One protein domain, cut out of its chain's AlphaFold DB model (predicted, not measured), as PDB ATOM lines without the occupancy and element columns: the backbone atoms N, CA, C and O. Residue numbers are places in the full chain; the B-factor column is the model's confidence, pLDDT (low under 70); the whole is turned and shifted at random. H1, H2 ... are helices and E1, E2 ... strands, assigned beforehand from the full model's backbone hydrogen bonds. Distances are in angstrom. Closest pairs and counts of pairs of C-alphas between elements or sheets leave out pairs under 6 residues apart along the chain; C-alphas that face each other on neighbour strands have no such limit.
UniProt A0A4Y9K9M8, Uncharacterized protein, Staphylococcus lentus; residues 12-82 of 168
ATOM      1  N   LYS A  12     183.882 169.873 194.475       92.88
ATOM      2  CA  LYS A  12     183.853 171.296 194.103       92.88
ATOM      3  C   LYS A  12     183.936 172.231 195.303       92.88
ATOM      4  O   LYS A  12     184.593 173.260 195.193       92.88
ATOM      5  N   ASP A  13     183.313 171.872 196.420       90.81
ATOM      6  CA  ASP A  13     183.323 172.688 197.634       90.81
ATOM      7  C   ASP A  13     184.733 172.709 198.240       90.81
ATOM      8  O   ASP A  13     185.272 173.768 198.554       90.81
ATOM      9  N   VAL A  14     185.378 171.539 198.317       92.06
ATOM     10  CA  VAL A  14     186.766 171.406 198.789       92.06
ATOM     11  C   VAL A  14     187.725 172.165 197.876       92.06
ATOM     12  O   VAL A  14     188.567 172.927 198.349       92.06
ATOM     13  N   LYS A  15     187.597 171.962 196.561       92.94
ATOM     14  CA  LYS A  15     188.418 172.648 195.564       92.94
ATOM     15  C   LYS A  15     188.255 174.166 195.664       92.94
ATOM     16  O   LYS A  15     189.247 174.883 195.598       92.94
ATOM     17  N   GLY A  16     187.024 174.643 195.863       90.38
ATOM     18  CA  GLY A  16     186.733 176.058 196.072       90.38
ATOM     19  C   GLY A  16     187.527 176.640 197.238       90.38
ATOM     20  O   GLY A  16     188.157 177.678 197.078       90.38
ATOM     21  N   ILE A  17     187.601 175.931 198.365       92.12
ATOM     22  CA  ILE A  17     188.340 176.402 199.544       92.12
ATOM     23  C   ILE A  17     189.856 176.469 199.313       92.12
ATOM     24  O   ILE A  17     190.491 177.425 199.748       92.12
ATOM     25  N   PHE A  18     190.451 175.473 198.651       91.50
ATOM     26  CA  PHE A  18     191.903 175.461 198.425       91.50
ATOM     27  C   PHE A  18     192.365 176.380 197.287       91.50
ATOM     28  O   PHE A  18     193.501 176.837 197.336       91.50
ATOM     29  N   GLU A  19     191.541 176.624 196.262       87.69
ATOM     30  CA  GLU A  19     191.970 177.360 195.058       87.69
ATOM     31  C   GLU A  19     191.338 178.746 194.907       87.69
ATOM     32  O   GLU A  19     191.983 179.647 194.379       87.69
ATOM     33  N   LEU A  20     190.078 178.927 195.313       81.69
ATOM     34  CA  LEU A  20     189.339 180.181 195.104       81.69
ATOM     35  C   LEU A  20     189.285 181.021 196.382       81.69
ATOM     36  O   LEU A  20     189.489 182.230 196.332       81.69
ATOM     37  N   ASP A  21     189.088 180.362 197.524       85.56
ATOM     38  CA  ASP A  21     188.991 180.989 198.841       85.56
ATOM     39  C   ASP A  21     190.248 180.721 199.702       85.56
ATOM     40  O   ASP A  21     190.184 180.749 200.936       85.56
ATOM     41  N   GLU A  22     191.412 180.493 199.072       84.31
ATOM     42  CA  GLU A  22     192.687 180.206 199.766       84.31
ATOM     43  C   GLU A  22     192.998 181.277 200.829       84.31
ATOM     44  O   GLU A  22     193.477 180.979 201.925       84.31
ATOM     45  N   LEU A  23     192.651 182.533 200.539       86.31
ATOM     46  CA  LEU A  23     192.843 183.673 201.434       86.31
ATOM     47  C   LEU A  23     192.019 183.568 202.721       86.31
ATOM     48  O   LEU A  23     192.529 183.864 203.804       86.31
ATOM     49  N   GLU A  24     190.762 183.136 202.620       91.44
ATOM     50  CA  GLU A  24     189.897 182.932 203.784       91.44
ATOM     51  C   GLU A  24     190.396 181.739 204.607       91.44
ATOM     52  O   GLU A  24     190.459 181.811 205.840       91.44
ATOM     53  N   LEU A  25     190.832 180.663 203.943       94.19
ATOM     54  CA  LEU A  25     191.433 179.511 204.613       94.19
ATOM     55  C   LEU A  25     192.699 179.912 205.388       94.19
ATOM     56  O   LEU A  25     192.826 179.587 206.572       94.19
ATOM     57  N   ALA A  26     193.603 180.664 204.759       92.62
ATOM     58  CA  ALA A  26     194.816 181.182 205.384       92.62
ATOM     59  C   ALA A  26     194.502 182.115 206.564       92.62
ATOM     60  O   ALA A  26     195.100 181.992 207.639       92.62
ATOM     61  N   TYR A  27     193.525 183.014 206.410       91.62
ATOM     62  CA  TYR A  27     193.072 183.911 207.473       91.62
ATOM     63  C   TYR A  27     192.537 183.149 208.692       91.62
ATOM     64  O   TYR A  27     192.945 183.414 209.830       91.62
ATOM     65  N   ARG A  28     191.656 182.168 208.472       94.69
ATOM     66  CA  ARG A  28     191.111 181.327 209.545       94.69
ATOM     67  C   ARG A  28     192.195 180.493 210.213       94.69
ATOM     68  O   ARG A  28     192.235 180.436 211.442       94.69
ATOM     69  N   TYR A  29     193.110 179.916 209.434       95.44
ATOM     70  CA  TYR A  29     194.244 179.165 209.968       95.44
ATOM     71  C   TYR A  29     195.096 180.036 210.901       95.44
ATOM     72  O   TYR A  29     195.378 179.632 212.031       95.44
ATOM     73  N   LYS A  30     195.435 181.268 210.484       94.12
ATOM     74  CA  LYS A  30     196.173 182.231 211.322       94.12
ATOM     75  C   LYS A  30     195.471 182.501 212.645       94.12
ATOM     76  O   LYS A  30     196.120 182.452 213.687       94.12
ATOM     77  N   LYS A  31     194.157 182.741 212.613       94.19
ATOM     78  CA  LYS A  31     193.358 182.969 213.825       94.19
ATOM     79  C   LYS A  31     193.379 181.772 214.767       94.19
ATOM     80  O   LYS A  31     193.626 181.946 215.955       94.19
ATOM     81  N   VAL A  32     193.143 180.568 214.245       94.88
ATOM     82  CA  VAL A  32     193.101 179.336 215.049       94.88
ATOM     83  C   VAL A  32     194.466 179.026 215.667       94.88
ATOM     84  O   VAL A  32     194.537 178.571 216.805       94.88
ATOM     85  N   LYS A  33     195.557 179.283 214.939       94.19
ATOM     86  CA  LYS A  33     196.926 179.003 215.397       94.19
ATOM     87  C   LYS A  33     197.601 180.170 216.129       94.19
ATOM     88  O   LYS A  33     198.738 180.012 216.560       94.19
ATOM     89  N   GLY A  34     196.929 181.313 216.288       93.88
ATOM     90  CA  GLY A  34     197.484 182.487 216.973       93.88
ATOM     91  C   GLY A  34     198.716 183.077 216.278       93.88
ATOM     92  O   GLY A  34     199.645 183.523 216.946       93.88
ATOM     93  N   LEU A  35     198.753 183.029 214.943       93.81
ATOM     94  CA  LEU A  35     199.879 183.539 214.160       93.81
ATOM     95  C   LEU A  35     199.834 185.062 214.039       93.81
ATOM     96  O   LEU A  35     198.765 185.672 214.034       93.81
ATOM     97  N   ALA A  36     201.013 185.662 213.883       90.38
ATOM     98  CA  ALA A  36     201.165 187.104 213.763       90.38
ATOM     99  C   ALA A  36     200.445 187.657 212.521       90.38
ATOM    100  O   ALA A  36     200.405 187.008 211.466       90.38
ATOM    101  N   GLU A  37     199.883 188.861 212.633       85.00
ATOM    102  CA  GLU A  37     199.101 189.498 211.568       85.00
ATOM    103  C   GLU A  37     199.945 189.717 210.308       85.00
ATOM    104  O   GLU A  37     199.475 189.496 209.194       85.00
ATOM    105  N   GLU A  38     201.225 190.015 210.475       86.81
ATOM    106  CA  GLU A  38     202.178 190.240 209.401       86.81
ATOM    107  C   GLU A  38     202.665 188.957 208.711       86.81
ATOM    108  O   GLU A  38     203.268 189.044 207.640       86.81
ATOM    109  N   SER A  39     202.416 187.770 209.273       92.56
ATOM    110  CA  SER A  39     202.796 186.506 208.630       92.56
ATOM    111  C   SER A  39     201.944 186.215 207.391       92.56
ATOM    112  O   SER A  39     200.745 186.510 207.363       92.56
ATOM    113  N   LEU A  40     202.557 185.628 206.363       93.31
ATOM    114  CA  LEU A  40     201.849 185.081 205.207       93.31
ATOM    115  C   LEU A  40     201.709 183.572 205.395       93.31
ATOM    116  O   LEU A  40     202.697 182.894 205.674       93.31
ATOM    117  N   VAL A  41     200.492 183.056 205.256       94.44
ATOM    118  CA  VAL A  41     200.198 181.625 205.361       94.44
ATOM    119  C   VAL A  41     199.737 181.137 204.002       94.44
ATOM    120  O   VAL A  41     198.817 181.710 203.430       94.44
ATOM    121  N   ILE A  42     200.392 180.094 203.504       93.44
ATOM    122  CA  ILE A  42     200.093 179.446 202.228       93.44
ATOM    123  C   ILE A  42     199.730 178.004 202.548       93.44
ATOM    124  O   ILE A  42     200.494 177.313 203.229       93.44
ATOM    125  N   ILE A  43     198.569 177.555 202.079       93.62
ATOM    126  CA  ILE A  43     198.050 176.223 202.392       93.62
ATOM    127  C   ILE A  43     197.805 175.493 201.083       93.62
ATOM    128  O   ILE A  43     196.889 175.823 200.338       93.62
ATOM    129  N   LYS A  44     198.610 174.463 200.817       90.25
ATOM    130  CA  LYS A  44     198.506 173.650 199.602       90.25
ATOM    131  C   LYS A  44     198.227 172.211 199.979       90.25
ATOM    132  O   LYS A  44     199.008 171.598 200.697       90.25
ATOM    133  N   THR A  45     197.121 171.663 199.483       90.50
ATOM    134  CA  THR A  45     196.783 170.267 199.765       90.50
ATOM    135  C   THR A  45     197.855 169.308 199.235       90.50
ATOM    136  O   THR A  45     198.292 169.404 198.090       90.50
ATOM    137  N   THR A  46     198.246 168.342 200.065       90.25
ATOM    138  CA  THR A  46     199.094 167.195 199.695       90.25
ATOM    139  C   THR A  46     198.272 166.013 199.171       90.25
ATOM    140  O   THR A  46     198.829 165.035 198.672       90.25
ATOM    141  N   LYS A  47     196.938 166.092 199.272       91.94
ATOM    142  CA  LYS A  47     195.989 165.022 198.933       91.94
ATOM    143  C   LYS A  47     195.012 165.456 197.836       91.94
ATOM    144  O   LYS A  47     194.671 166.640 197.769       91.94
ATOM    145  N   PRO A  48     194.499 164.515 197.021       94.31
ATOM    146  CA  PRO A  48     193.428 164.801 196.069       94.31
ATOM    147  C   PRO A  48     192.169 165.341 196.760       94.31
ATOM    148  O   PRO A  48     191.839 164.932 197.878       94.31
ATOM    149  N   TYR A  49     191.427 166.219 196.085       93.94
ATOM    150  CA  TYR A  49     190.201 166.817 196.624       93.94
ATOM    151  C   TYR A  49     189.112 165.775 196.927       93.94
ATOM    152  O   TYR A  49     188.375 165.919 197.898       93.94
ATOM    153  N   GLU A  50     189.061 164.679 196.165       94.75
ATOM    154  CA  GLU A  50     188.189 163.525 196.415       94.75
ATOM    155  C   GLU A  50     188.443 162.915 197.792       94.75
ATOM    156  O   GLU A  50     187.512 162.534 198.498       94.75
ATOM    157  N   THR A  51     189.715 162.845 198.192       94.12
ATOM    158  CA  THR A  51     190.097 162.283 199.491       94.12
ATOM    159  C   THR A  51     189.585 163.174 200.616       94.12
ATOM    160  O   THR A  51     188.999 162.675 201.570       94.12
ATOM    161  N   TRP A  52     189.724 164.492 200.476       94.12
ATOM    162  CA  TRP A  52     189.186 165.464 201.427       94.12
ATOM    163  C   TRP A  52     187.662 165.408 201.544       94.12
ATOM    164  O   TRP A  52     187.143 165.391 202.660       94.12
ATOM    165  N   ALA A  53     186.948 165.337 200.416       92.75
ATOM    166  CA  ALA A  53     185.490 165.235 200.406       92.75
ATOM    167  C   ALA A  53     185.019 163.945 201.096       92.75
ATOM    168  O   ALA A  53     184.131 163.989 201.950       92.75
ATOM    169  N   ASN A  54     185.659 162.808 200.800       93.19
ATOM    170  CA  ASN A  54     185.361 161.533 201.455       93.19
ATOM    171  C   ASN A  54     185.652 161.596 202.958       93.19
ATOM    172  O   ASN A  54     184.777 161.273 203.757       93.19
ATOM    173  N   MET A  55     186.825 162.099 203.355       92.69
ATOM    174  CA  MET A  55     187.194 162.258 204.765       92.69
ATOM    175  C   MET A  55     186.189 163.123 205.534       92.69
ATOM    176  O   MET A  55     185.838 162.789 206.664       92.69
ATOM    177  N   TYR A  56     185.711 164.219 204.939       91.19
ATOM    178  CA  TYR A  56     184.710 165.083 205.562       91.19
ATOM    179  C   TYR A  56     183.358 164.371 205.702       91.19
ATOM    180  O   TYR A  56     182.785 164.346 206.794       91.19
ATOM    181  N   ASN A  57     182.873 163.756 204.618       90.12
ATOM    182  CA  ASN A  57     181.575 163.079 204.567       90.12
ATOM    183  C   ASN A  57     181.512 161.835 205.472       90.12
ATOM    184  O   ASN A  57     180.449 161.513 206.007       90.12
ATOM    185  N   GLU A  58     182.641 161.148 205.662       89.31
ATOM    186  CA  GLU A  58     182.789 160.021 206.590       89.31
ATOM    187  C   GLU A  58     182.980 160.476 208.042       89.31
ATOM    188  O   GLU A  58     182.772 159.693 208.976       89.31
ATOM    189  N   SER A  59     183.341 161.743 208.266       83.12
ATOM    190  CA  SER A  59     183.517 162.267 209.613       83.12
ATOM    191  C   SER A  59     182.180 162.342 210.356       83.12
ATOM    192  O   SER A  59     181.129 162.702 209.824       83.12
ATOM    193  N   SER A  60     182.202 162.005 211.644       68.62
ATOM    194  CA  SER A  60     181.036 162.136 212.522       68.62
ATOM    195  C   SER A  60     180.853 163.554 213.075       68.62
ATOM    196  O   SER A  60     179.911 163.781 213.838       68.62
ATOM    197  N   LYS A  61     181.741 164.492 212.719       66.50
ATOM    198  CA  LYS A  61     181.798 165.848 213.269       66.50
ATOM    199  C   LYS A  61     180.871 166.785 212.490       66.50
ATOM    200  O   LYS A  61     180.984 166.901 211.277       66.50
ATOM    201  N   ASP A  62     179.985 167.476 213.204       77.12
ATOM    202  CA  ASP A  62     179.178 168.579 212.662       77.12
ATOM    203  C   ASP A  62     180.007 169.871 212.756       77.12
ATOM    204  O   ASP A  62     179.896 170.624 213.725       77.12
ATOM    205  N   GLN A  63     180.947 170.058 211.826       86.62
ATOM    206  CA  GLN A  63     181.850 171.214 211.804       86.62
ATOM    207  C   GLN A  63     181.957 171.811 210.405       86.62
ATOM    208  O   GLN A  63     181.916 171.074 209.434       86.62
ATOM    209  N   ASP A  64     182.146 173.129 210.312       90.56
ATOM    210  CA  ASP A  64     182.430 173.827 209.050       90.56
ATOM    211  C   ASP A  64     183.623 173.174 208.319       90.56
ATOM    212  O   ASP A  64     184.634 172.837 208.945       90.56
ATOM    213  N   LEU A  65     183.515 173.020 206.996       90.94
ATOM    214  CA  LEU A  65     184.549 172.475 206.119       90.94
ATOM    215  C   LEU A  65     185.900 173.194 206.259       90.94
ATOM    216  O   LEU A  65     186.931 172.526 206.278       90.94
ATOM    217  N   TYR A  66     185.920 174.517 206.454       93.81
ATOM    218  CA  TYR A  66     187.160 175.256 206.722       93.81
ATOM    219  C   TYR A  66     187.838 174.778 208.009       93.81
ATOM    220  O   TYR A  66     189.037 174.504 208.025       93.81
ATOM    221  N   ASN A  67     187.061 174.648 209.087       92.75
ATOM    222  CA  ASN A  67     187.577 174.180 210.373       92.75
ATOM    223  C   ASN A  67     188.018 172.716 210.272       92.75
ATOM    224  O   ASN A  67     189.061 172.354 210.806       92.75
ATOM    225  N   PHE A  68     187.280 171.891 209.519       94.00
ATOM    226  CA  PHE A  68     187.694 170.525 209.225       94.00
ATOM    227  C   PHE A  68     189.043 170.469 208.517       94.00
ATOM    228  O   PHE A  68     189.899 169.686 208.928       94.00
ATOM    229  N   ILE A  69     189.249 171.289 207.487       94.38
ATOM    230  CA  ILE A  69     190.526 171.350 206.776       94.38
ATOM    231  C   ILE A  69     191.634 171.780 207.740       94.38
ATOM    232  O   ILE A  69     192.619 171.065 207.868       94.38
ATOM    233  N   ILE A  70     191.457 172.872 208.486       95.06
ATOM    234  CA  ILE A  70     192.467 173.394 209.427       95.06
ATOM    235  C   ILE A  70     192.853 172.370 210.508       95.06
ATOM    236  O   ILE A  70     194.019 172.304 210.905       95.06
ATOM    237  N   ASP A  71     191.899 171.567 210.976       93.56
ATOM    238  CA  ASP A  71     192.134 170.541 211.996       93.56
ATOM    239  C   ASP A  71     192.881 169.311 211.465       93.56
ATOM    240  O   ASP A  71     193.534 168.615 212.241       93.56
ATOM    241  N   ASN A  72     192.767 169.021 210.166       93.88
ATOM    242  CA  ASN A  72     193.294 167.797 209.553       93.88
ATOM    243  C   ASN A  72     194.425 168.052 208.544       93.88
ATOM    244  O   ASN A  72     194.992 167.093 208.019       93.88
ATOM    245  N   ILE A  73     194.739 169.314 208.236       94.81
ATOM    246  CA  ILE A  73     195.818 169.683 207.319       94.81
ATOM    247  C   ILE A  73     197.162 169.272 207.933       94.81
ATOM    248  O   ILE A  73     197.457 169.554 209.098       94.81
ATOM    249  N   GLU A  74     197.978 168.573 207.149       93.25
ATOM    250  CA  GLU A  74     199.310 168.134 207.567       93.25
ATOM    251  C   GLU A  74     200.256 169.338 207.663       93.25
ATOM    252  O   GLU A  74     200.132 170.301 206.911       93.25
ATOM    253  N   ALA A  75     201.219 169.306 208.587       89.44
ATOM    254  CA  ALA A  75     202.123 170.440 208.794       89.44
ATOM    255  C   ALA A  75     202.939 170.785 207.532       89.44
ATOM    256  O   ALA A  75     203.156 171.956 207.246       89.44
ATOM    257  N   GLU A  76     203.336 169.780 206.749       91.31
ATOM    258  CA  GLU A  76     204.041 169.940 205.468       91.31
ATOM    259  C   GLU A  76     203.220 170.629 204.366       91.31
ATOM    260  O   GLU A  76     203.792 171.178 203.427       91.31
ATOM    261  N   ALA A  77     201.890 170.640 204.488       92.50
ATOM    262  CA  ALA A  77     200.979 171.320 203.572       92.50
ATOM    263  C   ALA A  77     200.824 172.822 203.889       92.50
ATOM    264  O   ALA A  77     200.166 173.550 203.142       92.50
ATOM    265  N   VAL A  78     201.412 173.295 204.994       94.62
ATOM    266  CA  VAL A  78     201.308 174.681 205.459       94.62
ATOM    267  C   VAL A  78     202.683 175.333 205.453       94.62
ATOM    268  O   VAL A  78     203.589 174.924 206.175       94.62
ATOM    269  N   ASN A  79     202.822 176.411 204.687       95.00
ATOM    270  CA  ASN A  79     204.018 177.242 204.700       95.00
ATOM    271  C   ASN A  79     203.708 178.596 205.349       95.00
ATOM    272  O   ASN A  79     202.794 179.302 204.921       95.00
ATOM    273  N   ILE A  80     204.467 178.954 206.386       95.25
ATOM    274  CA  ILE A  80     204.318 180.214 207.119       95.25
ATOM    275  C   ILE A  80     205.559 181.060 206.851       95.25
ATOM    276  O   ILE A  80     206.648 180.765 207.342       95.25
ATOM    277  N   LEU A  81     205.387 182.132 206.085       95.50
ATOM    278  CA  LEU A  81     206.462 183.034 205.694       95.50
ATOM    279  C   LEU A  81     206.427 184.316 206.528       95.50
ATOM    280  O   LEU A  81     205.368 184.891 206.796       95.50
ATOM    281  N   GLN A  82     207.609 184.788 206.920       94.19
ATOM    282  CA  GLN A  82     207.807 186.009 207.702       94.19
ATOM    283  C   GLN A  82     209.051 186.763 207.226       94.19
ATOM    284  O   GLN A  82     209.907 186.190 206.547       94.19
TER     285      GLN A  82
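This is residues 12 to 82 of the 168 residues of an uncharacterized protein of Staphylococcus lentus (UniProt A0A4Y9K9M8). A two-stranded antiparallel sheet, E1 beside E2, makes one end of an elongated body; H2 packs on E1, H4 lies nearest the middle, and H3 makes the other end, with H1 touching it. The printed part has 71 residues, mostly helix, in the order H1 H2 E1 H3 H4 E2. It is compact, radius of gyration of the C-alphas 11.9 A, spanning 35 by 21 by 20 A.

Find E1 at residues 40 to 43 and E2 at 78 to 81, ending at C-alpha 81 (206.462, 183.034, 205.694). H2, residues 22 to 33, runs 16.2 A. H1, residues 12 to 20, begins at C-alpha 12 (183.853, 171.296, 194.103). H3 is residues 49 to 58, 14.2 A; H4 is 65 to 72.

Look between E1 and E2: N 40 and O 81 are 2.9 A apart, within hydrogen-bond range. H2 touches H4 with residues 25 to 29 alone, closest C-alphas Tyr 29 and Ile 70, 6.1 A. H1 touches H3, closest C-alphas Val 14 and Tyr 49, 6.1 A. In H1 to H4 every O i to N i+4 pair is within range.

The printed part has no cut and no long link; pLDDT is under 70 at residues 60 to 61.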